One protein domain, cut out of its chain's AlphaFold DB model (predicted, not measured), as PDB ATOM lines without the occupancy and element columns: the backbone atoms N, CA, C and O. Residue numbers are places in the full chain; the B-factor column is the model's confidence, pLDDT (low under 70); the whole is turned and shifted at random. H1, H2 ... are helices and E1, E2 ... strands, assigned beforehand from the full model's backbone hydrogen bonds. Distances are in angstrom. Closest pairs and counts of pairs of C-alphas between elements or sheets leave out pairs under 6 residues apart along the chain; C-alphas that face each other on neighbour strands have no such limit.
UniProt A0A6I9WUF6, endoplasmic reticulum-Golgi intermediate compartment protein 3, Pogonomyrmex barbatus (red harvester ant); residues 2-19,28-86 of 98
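Overview. This is residues 2 to 19 and 28 to 86 of the 98 residues of the protein "endoplasmic reticulum-Golgi intermediate compartment protein 3" of Pogonomyrmex barbatus (red harvester ant) (UniProt A0A6I9WUF6). There is little regular structure here: two separate two-stranded hairpins, E1 with E2 and E3 with E4, are joined by one long loop, residues 45 to 56, with one short helix, H1, at the start of the printed part and the long loop of the second hairpin, residues 60 to 77, reaching far from H1. Only 22 of 77 printed residues are in named elements, in the order H1, E1, E2, E3, E4, class mixed; both sheets are antiparallel. The whole is loose, radius of gyration of the C-alphas 15.5 A, spanning 47 by 33 by 19 A.

Along the chain. Find C-alpha 2 at (40.846, 16.573, -18.368), where H1, residues 2 to 7, begins. E1, residues 33 to 37, and E2, residues 40 to 44, each measure 12.8 A. E3 is residues 57 to 59; E4, residues 78 to 80, ends at (48.905, -4.537, -34.003).

Arrangement. In hairpin E1 and E2, look for N 35 and O 42, 2.9 A, within hydrogen-bond range. In hairpin E3 and E4, find N 59 and O 78, 2.8 A, likewise within range. E2 and E3 are apart. In H1 every O i to N i+4 pair is within range.

Size, cuts and confidence. C-alphas 2 and 69 are farthest apart, 48.4 A. Residues 20 to 27 are not printed; the gap is 14.5 A. Links E2 to E3 and E3 to E4 are long. Residues 44 to 52 are among those under pLDDT 70.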
ATOM      1  N   GLU A   2      39.613  17.200 -18.884       66.56
ATOM      2  CA  GLU A   2      40.846  16.573 -18.368       66.56
ATOM      3  C   GLU A   2      40.832  15.032 -18.426       66.56
ATOM      4  O   GLU A   2      41.750  14.437 -18.980       66.56
ATOM      5  N   LYS A   3      39.735  14.378 -18.007       65.25
ATOM      6  CA  LYS A   3      39.553  12.912 -18.135       65.25
ATOM      7  C   LYS A   3      39.730  12.387 -19.567       65.25
ATOM      8  O   LYS A   3      40.307  11.327 -19.764       65.25
ATOM      9  N   ILE A   4      39.257  13.144 -20.558       68.25
ATOM     10  CA  ILE A   4      39.375  12.782 -21.978       68.25
ATOM     11  C   ILE A   4      40.835  12.903 -22.435       68.25
ATOM     12  O   ILE A   4      41.335  12.017 -23.115       68.25
ATOM     13  N   LYS A   5      41.559  13.945 -22.001       69.69
ATOM     14  CA  LYS A   5      42.993  14.097 -22.302       69.69
ATOM     15  C   LYS A   5      43.837  12.957 -21.723       69.69
ATOM     16  O   LYS A   5      44.712  12.457 -22.420       69.69
ATOM     17  N   HIS A   6      43.552  12.519 -20.494       71.88
ATOM     18  CA  HIS A   6      44.230  11.364 -19.890       71.88
ATOM     19  C   HIS A   6      43.946  10.053 -20.632       71.88
ATOM     20  O   HIS A   6      44.846   9.233 -20.776       71.88
ATOM     21  N   ALA A   7      42.733   9.874 -21.159       69.25
ATOM     22  CA  ALA A   7      42.383   8.677 -21.921       69.25
ATOM     23  C   ALA A   7      43.245   8.493 -23.189       69.25
ATOM     24  O   ALA A   7      43.451   7.361 -23.610       69.25
ATOM     25  N   PHE A   8      43.787   9.571 -23.772       72.06
ATOM     26  CA  PHE A   8      44.661   9.494 -24.953       72.06
ATOM     27  C   PHE A   8      46.133   9.216 -24.644       72.06
ATOM     28  O   PHE A   8      46.897   8.917 -25.560       72.06
ATOM     29  N   THR A   9      46.555   9.332 -23.384       76.38
ATOM     30  CA  THR A   9      47.952   9.113 -22.971       76.38
ATOM     31  C   THR A   9      48.138   7.839 -22.153       76.38
ATOM     32  O   THR A   9      49.267   7.471 -21.835       76.38
ATOM     33  N   GLN A  10      47.044   7.157 -21.814       79.06
ATOM     34  CA  GLN A  10      47.037   5.940 -21.013       79.06
ATOM     35  C   GLN A  10      46.796   4.700 -21.879       79.06
ATOM     36  O   GLN A  10      46.084   4.742 -22.878       79.06
ATOM     37  N   GLY A  11      47.375   3.576 -21.460       81.88
ATOM     38  CA  GLY A  11      46.989   2.252 -21.938       81.88
ATOM     39  C   GLY A  11      45.955   1.626 -21.005       81.88
ATOM     40  O   GLY A  11      45.910   1.942 -19.816       81.88
ATOM     41  N   CYS A  12      45.149   0.705 -21.529       86.38
ATOM     42  CA  CYS A  12      44.267  -0.132 -20.723       86.38
ATOM     43  C   CYS A  12      44.641  -1.610 -20.880       86.38
ATOM     44  O   CYS A  12      45.071  -2.048 -21.948       86.38
ATOM     45  N   GLN A  13      44.481  -2.382 -19.804       90.56
ATOM     46  CA  GLN A  13      44.554  -3.837 -19.858       90.56
ATOM     47  C   GLN A  13      43.145  -4.400 -19.711       90.56
ATOM     48  O   GLN A  13      42.520  -4.257 -18.662       90.56
ATOM     49  N   ILE A  14      42.668  -5.060 -20.762       90.31
ATOM     50  CA  ILE A  14      41.381  -5.751 -20.776       90.31
ATOM     51  C   ILE A  14      41.656  -7.238 -20.570       90.31
ATOM     52  O   ILE A  14      42.483  -7.826 -21.268       90.31
ATOM     53  N   TYR A  15      40.996  -7.839 -19.587       94.31
ATOM     54  CA  TYR A  15      41.085  -9.265 -19.299       94.31
ATOM     55  C   TYR A  15      39.759  -9.754 -18.721       94.31
ATOM     56  O   TYR A  15      39.070  -9.021 -18.014       94.31
ATOM     57  N   GLY A  16      39.401 -10.993 -19.031       93.12
ATOM     58  CA  GLY A  16      38.152 -11.592 -18.583       93.12
ATOM     59  C   GLY A  16      37.698 -12.700 -19.518       93.12
ATOM     60  O   GLY A  16      38.459 -13.176 -20.360       93.12
ATOM     61  N   TYR A  17      36.442 -13.090 -19.358       91.69
ATOM     62  CA  TYR A  17      35.745 -14.023 -20.230       91.69
ATOM     63  C   TYR A  17      34.364 -13.450 -20.547       91.69
ATOM     64  O   TYR A  17      33.816 -12.661 -19.776       91.69
ATOM     65  N   MET A  18      33.809 -13.841 -21.687       88.44
ATOM     66  CA  MET A  18      32.443 -13.505 -22.065       88.44
ATOM     67  C   MET A  18      31.747 -14.751 -22.598       88.44
ATOM     68  O   MET A  18      32.341 -15.534 -23.342       88.44
ATOM     69  N   GLU A  19      30.487 -14.925 -22.221       89.69
ATOM     70  CA  GLU A  19      29.636 -15.962 -22.791       89.69
ATOM     71  C   GLU A  19      28.963 -15.413 -24.046       89.69
ATOM     72  O   GLU A  19      28.351 -14.346 -24.034       89.69
ATOM     73  N   HIS A  28      33.409  -6.053 -30.704       84.44
ATOM     74  CA  HIS A  28      34.154  -4.843 -31.015       84.44
ATOM     75  C   HIS A  28      34.623  -4.239 -29.700       84.44
ATOM     76  O   HIS A  28      33.892  -4.254 -28.713       84.44
ATOM     77  N   ILE A  29      35.851  -3.729 -29.688       83.50
ATOM     78  CA  ILE A  29      36.392  -2.947 -28.578       83.50
ATOM     79  C   ILE A  29      36.598  -1.540 -29.123       83.50
ATOM     80  O   ILE A  29      37.433  -1.335 -30.001       83.50
ATOM     81  N   ALA A  30      35.821  -0.589 -28.616       79.75
ATOM     82  CA  ALA A  30      35.876   0.803 -29.034       79.75
ATOM     83  C   ALA A  30      35.911   1.742 -27.817       79.75
ATOM     84  O   ALA A  30      35.405   1.390 -26.745       79.75
ATOM     85  N   PRO A  31      36.521   2.933 -27.950       77.50
ATOM     86  CA  PRO A  31      36.510   3.938 -26.896       77.50
ATOM     87  C   PRO A  31      35.099   4.496 -26.666       77.50
ATOM     88  O   PRO A  31      34.240   4.452 -27.542       77.50
ATOM     89  N   GLY A  32      34.889   5.080 -25.487       75.62
ATOM     90  CA  GLY A  32      33.650   5.772 -25.139       75.62
ATOM     91  C   GLY A  32      32.707   4.970 -24.255       75.62
ATOM     92  O   GLY A  32      32.984   3.836 -23.859       75.62
ATOM     93  N   VAL A  33      31.600   5.612 -23.890       72.06
ATOM     94  CA  VAL A  33      30.570   4.998 -23.050       72.06
ATOM     95  C   VAL A  33      29.786   4.024 -23.916       72.06
ATOM     96  O   VAL A  33      29.222   4.417 -24.936       72.06
ATOM     97  N   SER A  34      29.763   2.757 -23.516       71.06
ATOM     98  CA  SER A  34      28.934   1.757 -24.171       71.06
ATOM     99  C   SER A  34      27.524   1.750 -23.592       71.06
ATOM    100  O   SER A  34      27.316   1.934 -22.390       71.06
ATOM    101  N   PHE A  35      26.542   1.540 -24.459       75.06
ATOM    102  CA  PHE A  35      25.149   1.364 -24.080       75.06
ATOM    103  C   PHE A  35      24.489   0.316 -24.980       75.06
ATOM    104  O   PHE A  35      24.876   0.107 -26.132       75.06
ATOM    105  N   SER A  36      23.494  -0.378 -24.430       75.94
ATOM    106  CA  SER A  36      22.728  -1.391 -25.153       75.94
ATOM    107  C   SER A  36      21.382  -0.817 -25.567       75.94
ATOM    108  O   SER A  36      20.569  -0.465 -24.715       75.94
ATOM    109  N   VAL A  37      21.129  -0.748 -26.873       73.94
ATOM    110  CA  VAL A  37      19.828  -0.356 -27.439       73.94
ATOM    111  C   VAL A  37      19.386  -1.461 -28.385       73.94
ATOM    112  O   VAL A  37      20.140  -1.858 -29.268       73.94
ATOM    113  N   ASN A  38      18.173  -1.983 -28.196       75.88
ATOM    114  CA  ASN A  38      17.580  -3.015 -29.057       75.88
ATOM    115  C   ASN A  38      18.485  -4.245 -29.299       75.88
ATOM    116  O   ASN A  38      18.557  -4.741 -30.417       75.88
ATOM    117  N   HIS A  39      19.171  -4.744 -28.262       71.44
ATOM    118  CA  HIS A  39      20.131  -5.866 -28.337       71.44
ATOM    119  C   HIS A  39      21.408  -5.607 -29.162       71.44
ATOM    120  O   HIS A  39      22.171  -6.538 -29.410       71.44
ATOM    121  N   VAL A  40      21.684  -4.359 -29.548       68.38
ATOM    122  CA  VAL A  40      22.929  -3.960 -30.222       68.38
ATOM    123  C   VAL A  40      23.858  -3.271 -29.224       68.38
ATOM    124  O   VAL A  40      23.414  -2.480 -28.389       68.38
ATOM    125  N   HIS A  41      25.154  -3.575 -29.306       70.25
ATOM    126  CA  HIS A  41      26.192  -2.879 -28.551       70.25
ATOM    127  C   HIS A  41      26.634  -1.629 -29.314       70.25
ATOM    128  O   HIS A  41      27.137  -1.739 -30.433       70.25
ATOM    129  N   VAL A  42      26.424  -0.449 -28.730       73.12
ATOM    130  CA  VAL A  42      26.758   0.841 -29.347       73.12
ATOM    131  C   VAL A  42      27.692   1.608 -28.418       73.12
ATOM    132  O   VAL A  42      27.546   1.551 -27.199       73.12
ATOM    133  N   HIS A  43      28.646   2.329 -28.997       72.38
ATOM    134  CA  HIS A  43      29.542   3.223 -28.270       72.38
ATOM    135  C   HIS A  43      29.236   4.678 -28.625       72.38
ATOM    136  O   HIS A  43      29.167   5.022 -29.807       72.38
ATOM    137  N   ASP A  44      29.105   5.540 -27.614       67.19
ATOM    138  CA  ASP A  44      29.175   6.987 -27.821       67.19
ATOM    139  C   ASP A  44      30.639   7.393 -28.026       67.19
ATOM    140  O   ASP A  44      31.404   7.618 -27.082       67.19
ATOM    141  N   VAL A  45      31.026   7.439 -29.298       65.31
ATOM    142  CA  VAL A  45      32.364   7.831 -29.743       65.31
ATOM    143  C   VAL A  45      32.480   9.333 -29.997       65.31
ATOM    144  O   VAL A  45      33.588   9.791 -30.264       65.31
ATOM    145  N   GLN A  46      31.394  10.115 -29.900       65.44
ATOM    146  CA  GLN A  46      31.371  11.555 -30.214       65.44
ATOM    147  C   GLN A  46      32.451  12.374 -29.474       65.44
ATOM    148  O   GLN A  46      33.038  13.269 -30.083       65.44
ATOM    149  N   PRO A  47      32.818  12.066 -28.213       62.62
ATOM    150  CA  PRO A  47      33.925  12.750 -27.537       62.62
ATOM    151  C   PRO A  47      35.316  12.453 -28.129       62.62
ATOM    152  O   PRO A  47      36.279  13.137 -27.784       62.62
ATOM    153  N   TYR A  48      35.423  11.431 -28.983       63.41
ATOM    154  CA  TYR A  48      36.660  10.892 -29.552       63.41
ATOM    155  C   TYR A  48      36.766  11.100 -31.075       63.41
ATOM    156  O   TYR A  48      37.848  10.922 -31.632       63.41
ATOM    157  N   THR A  49      35.690  11.519 -31.759       59.84
ATOM    158  CA  THR A  49      35.634  11.634 -33.233       59.84
ATOM    159  C   THR A  49      36.561  12.697 -33.822       59.84
ATOM    160  O   THR A  49      36.922  12.612 -34.991       59.84
ATOM    161  N   SER A  50      36.940  13.714 -33.044       55.84
ATOM    162  CA  SER A  50      37.825  14.808 -33.482       55.84
ATOM    163  C   SER A  50      39.285  14.635 -33.047       55.84
ATOM    164  O   SER A  50      40.120  15.500 -33.308       55.84
ATOM    165  N   SER A  51      39.601  13.553 -32.339       57.97
ATOM    166  CA  SER A  51      40.903  13.304 -31.715       57.97
ATOM    167  C   SER A  51      41.531  12.042 -32.285       57.97
ATOM    168  O   SER A  51      40.884  11.002 -32.335       57.97
ATOM    169  N   ARG A  52      42.811  12.119 -32.667       64.75
ATOM    170  CA  ARG A  52      43.596  10.937 -33.038       64.75
ATOM    171  C   ARG A  52      43.697  10.029 -31.815       64.75
ATOM    172  O   ARG A  52      44.354  10.403 -30.844       64.75
ATOM    173  N   PHE A  53      43.045   8.874 -31.848       71.00
ATOM    174  CA  PHE A  53      43.126   7.889 -30.776       71.00
ATOM    175  C   PHE A  53      43.980   6.714 -31.236       71.00
ATOM    176  O   PHE A  53      43.897   6.265 -32.375       71.00
ATOM    177  N   ASN A  54      44.869   6.252 -30.359       76.12
ATOM    178  CA  ASN A  54      45.796   5.189 -30.701       76.12
ATOM    179  C   ASN A  54      45.140   3.828 -30.440       76.12
ATOM    180  O   ASN A  54      44.899   3.470 -29.290       76.12
ATOM    181  N   MET A  55      44.877   3.075 -31.508       80.62
ATOM    182  CA  MET A  55      44.344   1.709 -31.443       80.62
ATOM    183  C   MET A  55      45.424   0.618 -31.426       80.62
ATOM    184  O   MET A  55      45.112  -0.563 -31.578       80.62
ATOM    185  N   THR A  56      46.691   0.993 -31.230       85.94
ATOM    186  CA  THR A  56      47.786   0.039 -31.037       85.94
ATOM    187  C   THR A  56      47.479  -0.842 -29.836       85.94
ATOM    188  O   THR A  56      47.254  -0.346 -28.732       85.94
ATOM    189  N   HIS A  57      47.479  -2.154 -30.043       89.25
ATOM    190  CA  HIS A  57      47.143  -3.113 -29.002       89.25
ATOM    191  C   HIS A  57      47.979  -4.382 -29.119       89.25
ATOM    192  O   HIS A  57      48.482  -4.744 -30.183       89.25
ATOM    193  N   LYS A  58      48.106  -5.073 -27.986       92.75
ATOM    194  CA  LYS A  58      48.726  -6.389 -27.891       92.75
ATOM    195  C   LYS A  58      47.702  -7.386 -27.377       92.75
ATOM    196  O   LYS A  58      47.228  -7.266 -26.245       92.75
ATOM    197  N   ILE A  59      47.400  -8.390 -28.186       93.75
ATOM    198  CA  ILE A  59      46.589  -9.530 -27.779       93.75
ATOM    199  C   ILE A  59      47.512 -10.469 -27.019       93.75
ATOM    200  O   ILE A  59      48.351 -11.152 -27.593       93.75
ATOM    201  N   ARG A  60      47.401 -10.454 -25.691       94.75
ATOM    202  CA  ARG A  60      48.198 -11.347 -24.839       94.75
ATOM    203  C   ARG A  60      47.672 -12.774 -24.922       94.75
ATOM    204  O   ARG A  60      48.462 -13.704 -25.005       94.75
ATOM    205  N   HIS A  61      46.351 -12.915 -24.888       92.81
ATOM    206  CA  HIS A  61      45.669 -14.191 -25.005       92.81
ATOM    207  C   HIS A  61      44.237 -13.987 -25.507       92.81
ATOM    208  O   HIS A  61      43.529 -13.126 -24.978       92.81
ATOM    209  N   LEU A  62      43.809 -14.775 -26.493       91.19
ATOM    210  CA  LEU A  62      42.426 -14.816 -26.971       91.19
ATOM    211  C   LEU A  62      42.069 -16.237 -27.407       91.19
ATOM    212  O   LEU A  62      42.592 -16.754 -28.392       91.19
ATOM    213  N   SER A  63      41.131 -16.859 -26.697       90.19
ATOM    214  CA  SER A  63      40.713 -18.235 -26.947       90.19
ATOM    215  C   SER A  63      39.199 -18.399 -26.811       90.19
ATOM    216  O   SER A  63      38.522 -17.609 -26.158       90.19
ATOM    217  N   PHE A  64      38.659 -19.436 -27.457       88.44
ATOM    218  CA  PHE A  64      37.230 -19.754 -27.434       88.44
ATOM    219  C   PHE A  64      36.996 -21.144 -26.853       88.44
ATOM    220  O   PHE A  64      37.518 -22.126 -27.380       88.44
ATOM    221  N   GLY A  65      36.191 -21.235 -25.795       86.19
ATOM    222  CA  GLY A  65      35.890 -22.500 -25.122       86.19
ATOM    223  C   GLY A  65      37.101 -23.125 -24.421       86.19
ATOM    224  O   GLY A  65      38.117 -22.474 -24.183       86.19
ATOM    225  N   LEU A  66      36.992 -24.413 -24.095       85.56
ATOM    226  CA  LEU A  66      37.997 -25.139 -23.315       85.56
ATOM    227  C   LEU A  66      39.345 -25.246 -24.041       85.56
ATOM    228  O   LEU A  66      39.412 -25.325 -25.273       85.56
ATOM    229  N   ASN A  67      40.427 -25.259 -23.262       82.88
ATOM    230  CA  ASN A  67      41.749 -25.588 -23.774       82.88
ATOM    231  C   ASN A  67      41.877 -27.113 -23.877       82.88
ATOM    232  O   ASN A  67      41.657 -27.815 -22.891       82.88
ATOM    233  N   ILE A  68      42.199 -27.619 -25.065       85.38
ATOM    234  CA  ILE A  68      42.331 -29.055 -25.342       85.38
ATOM    235  C   ILE A  68      43.741 -29.342 -25.872       85.38
ATOM    236  O   ILE A  68      44.351 -28.451 -26.472       85.38
ATOM    237  N   PRO A  69      44.281 -30.561 -25.689       85.69
ATOM    238  CA  PRO A  69      45.590 -30.917 -26.227       85.69
ATOM    239  C   PRO A  69      45.676 -30.650 -27.737       85.69
ATOM    240  O   PRO A  69      44.799 -31.056 -28.494       85.69
ATOM    241  N   GLY A  70      46.726 -29.950 -28.172       82.94
ATOM    242  CA  GLY A  70      46.948 -29.601 -29.582       82.94
ATOM    243  C   GLY A  70      46.197 -28.361 -30.082       82.94
ATOM    244  O   GLY A  70      46.420 -27.950 -31.220       82.94
ATOM    245  N   LYS A  71      45.350 -27.726 -29.259       84.75
ATOM    246  CA  LYS A  71      44.730 -26.442 -29.607       84.75
ATOM    247  C   LYS A  71      45.771 -25.329 -29.584       84.75
ATOM    248  O   LYS A  71      46.452 -25.121 -28.582       84.75
ATOM    249  N   THR A  72      45.845 -24.580 -30.673       87.06
ATOM    250  CA  THR A  72      46.601 -23.331 -30.755       87.06
ATOM    251  C   THR A  72      45.630 -22.157 -30.814       87.06
ATOM    252  O   THR A  72      44.515 -22.283 -31.323       87.06
ATOM    253  N   ASN A  73      46.039 -21.011 -30.274       88.69
ATOM    254  CA  ASN A  73      45.287 -19.765 -30.372       88.69
ATOM    255  C   ASN A  73      46.082 -18.827 -31.288       88.69
ATOM    256  O   ASN A  73      47.076 -18.255 -30.841       88.69
ATOM    257  N   PRO A  74      45.693 -18.674 -32.565       88.88
ATOM    258  CA  PRO A  74      46.498 -17.941 -33.546       88.88
ATOM    259  C   PRO A  74      46.741 -16.467 -33.203       88.88
ATOM    260  O   PRO A  74      47.639 -15.854 -33.762       88.88
ATOM    261  N   MET A  75      45.924 -15.904 -32.312       89.25
ATOM    262  CA  MET A  75      45.979 -14.496 -31.923       89.25
ATOM    263  C   MET A  75      46.819 -14.238 -30.673       89.25
ATOM    264  O   MET A  75      47.038 -13.077 -30.328       89.25
ATOM    265  N   ASP A  76      47.274 -15.283 -29.979       92.19
ATOM    266  CA  ASP A  76      48.109 -15.112 -28.794       92.19
ATOM    267  C   ASP A  76      49.428 -14.414 -29.175       92.19
ATOM    268  O   ASP A  76      49.996 -14.643 -30.239       92.19
ATOM    269  N   ASP A  77      49.881 -13.513 -28.303       94.19
ATOM    270  CA  ASP A  77      51.081 -12.676 -28.453       94.19
ATOM    271  C   ASP A  77      51.141 -11.782 -29.715       94.19
ATOM    272  O   ASP A  77      52.196 -11.256 -30.075       94.19
ATOM    273  N   THR A  78      50.005 -11.529 -30.371       92.69
ATOM    274  CA  THR A  78      49.949 -10.667 -31.562       92.69
ATOM    275  C   THR A  78      49.940  -9.185 -31.180       92.69
ATOM    276  O   THR A  78      49.164  -8.759 -30.323       92.69
ATOM    277  N   THR A  79      50.776  -8.369 -31.831       92.12
ATOM    278  CA  THR A  79      50.790  -6.904 -31.667       92.12
ATOM    279  C   THR A  79      50.371  -6.230 -32.964       92.12
ATOM    280  O   THR A  79      50.960  -6.484 -34.012       92.12
ATOM    281  N   VAL A  80      49.377  -5.350 -32.882       88.56
ATOM    282  CA  VAL A  80      48.905  -4.537 -34.003       88.56
ATOM    283  C   VAL A  80      49.214  -3.082 -33.690       88.56
ATOM    284  O   VAL A  80      48.818  -2.580 -32.640       88.56
ATOM    285  N   VAL A  81      49.919  -2.408 -34.597       86.69
ATOM    286  CA  VAL A  81      50.264  -0.987 -34.477       86.69
ATOM    287  C   VAL A  81      49.320  -0.182 -35.360       86.69
ATOM    288  O   VAL A  81      49.231  -0.438 -36.558       86.69
ATOM    289  N   ALA A  82      48.610   0.777 -34.770       79.31
ATOM    290  CA  ALA A  82      47.741   1.676 -35.521       79.31
ATOM    291  C   ALA A  82      48.600   2.670 -36.319       79.31
ATOM    292  O   ALA A  82      49.416   3.384 -35.731       79.31
ATOM    293  N   MET A  83      48.429   2.699 -37.644       69.50
ATOM    294  CA  MET A  83      49.187   3.591 -38.530       69.50
ATOM    295  C   MET A  83      48.536   4.980 -38.620       69.50
ATOM    296  O   MET A  83      49.253   5.980 -38.631       69.50
ATOM    297  N   GLU A  84      47.201   5.064 -38.553       64.50
ATOM    298  CA  GLU A  84      46.452   6.321 -38.417       64.50
ATOM    299  C   GLU A  84      45.407   6.279 -37.282       64.50
ATOM    300  O   GLU A  84      44.864   5.237 -36.922       64.50
ATOM    301  N   GLY A  85      45.159   7.442 -36.663       55.91
ATOM    302  CA  GLY A  85      44.450   7.596 -35.381       55.91
ATOM    303  C   GLY A  85      42.925   7.439 -35.413       55.91
ATOM    304  O   GLY A  85      42.245   8.062 -34.595       55.91
ATOM    305  N   ASN A  86      42.390   6.687 -36.371       56.09
ATOM    306  CA  ASN A  86      40.959   6.438 -36.560       56.09
ATOM    307  C   ASN A  86      40.653   5.141 -37.339       56.09
ATOM    308  O   ASN A  86      39.509   4.940 -37.749       56.09
TER     309      ASN A  86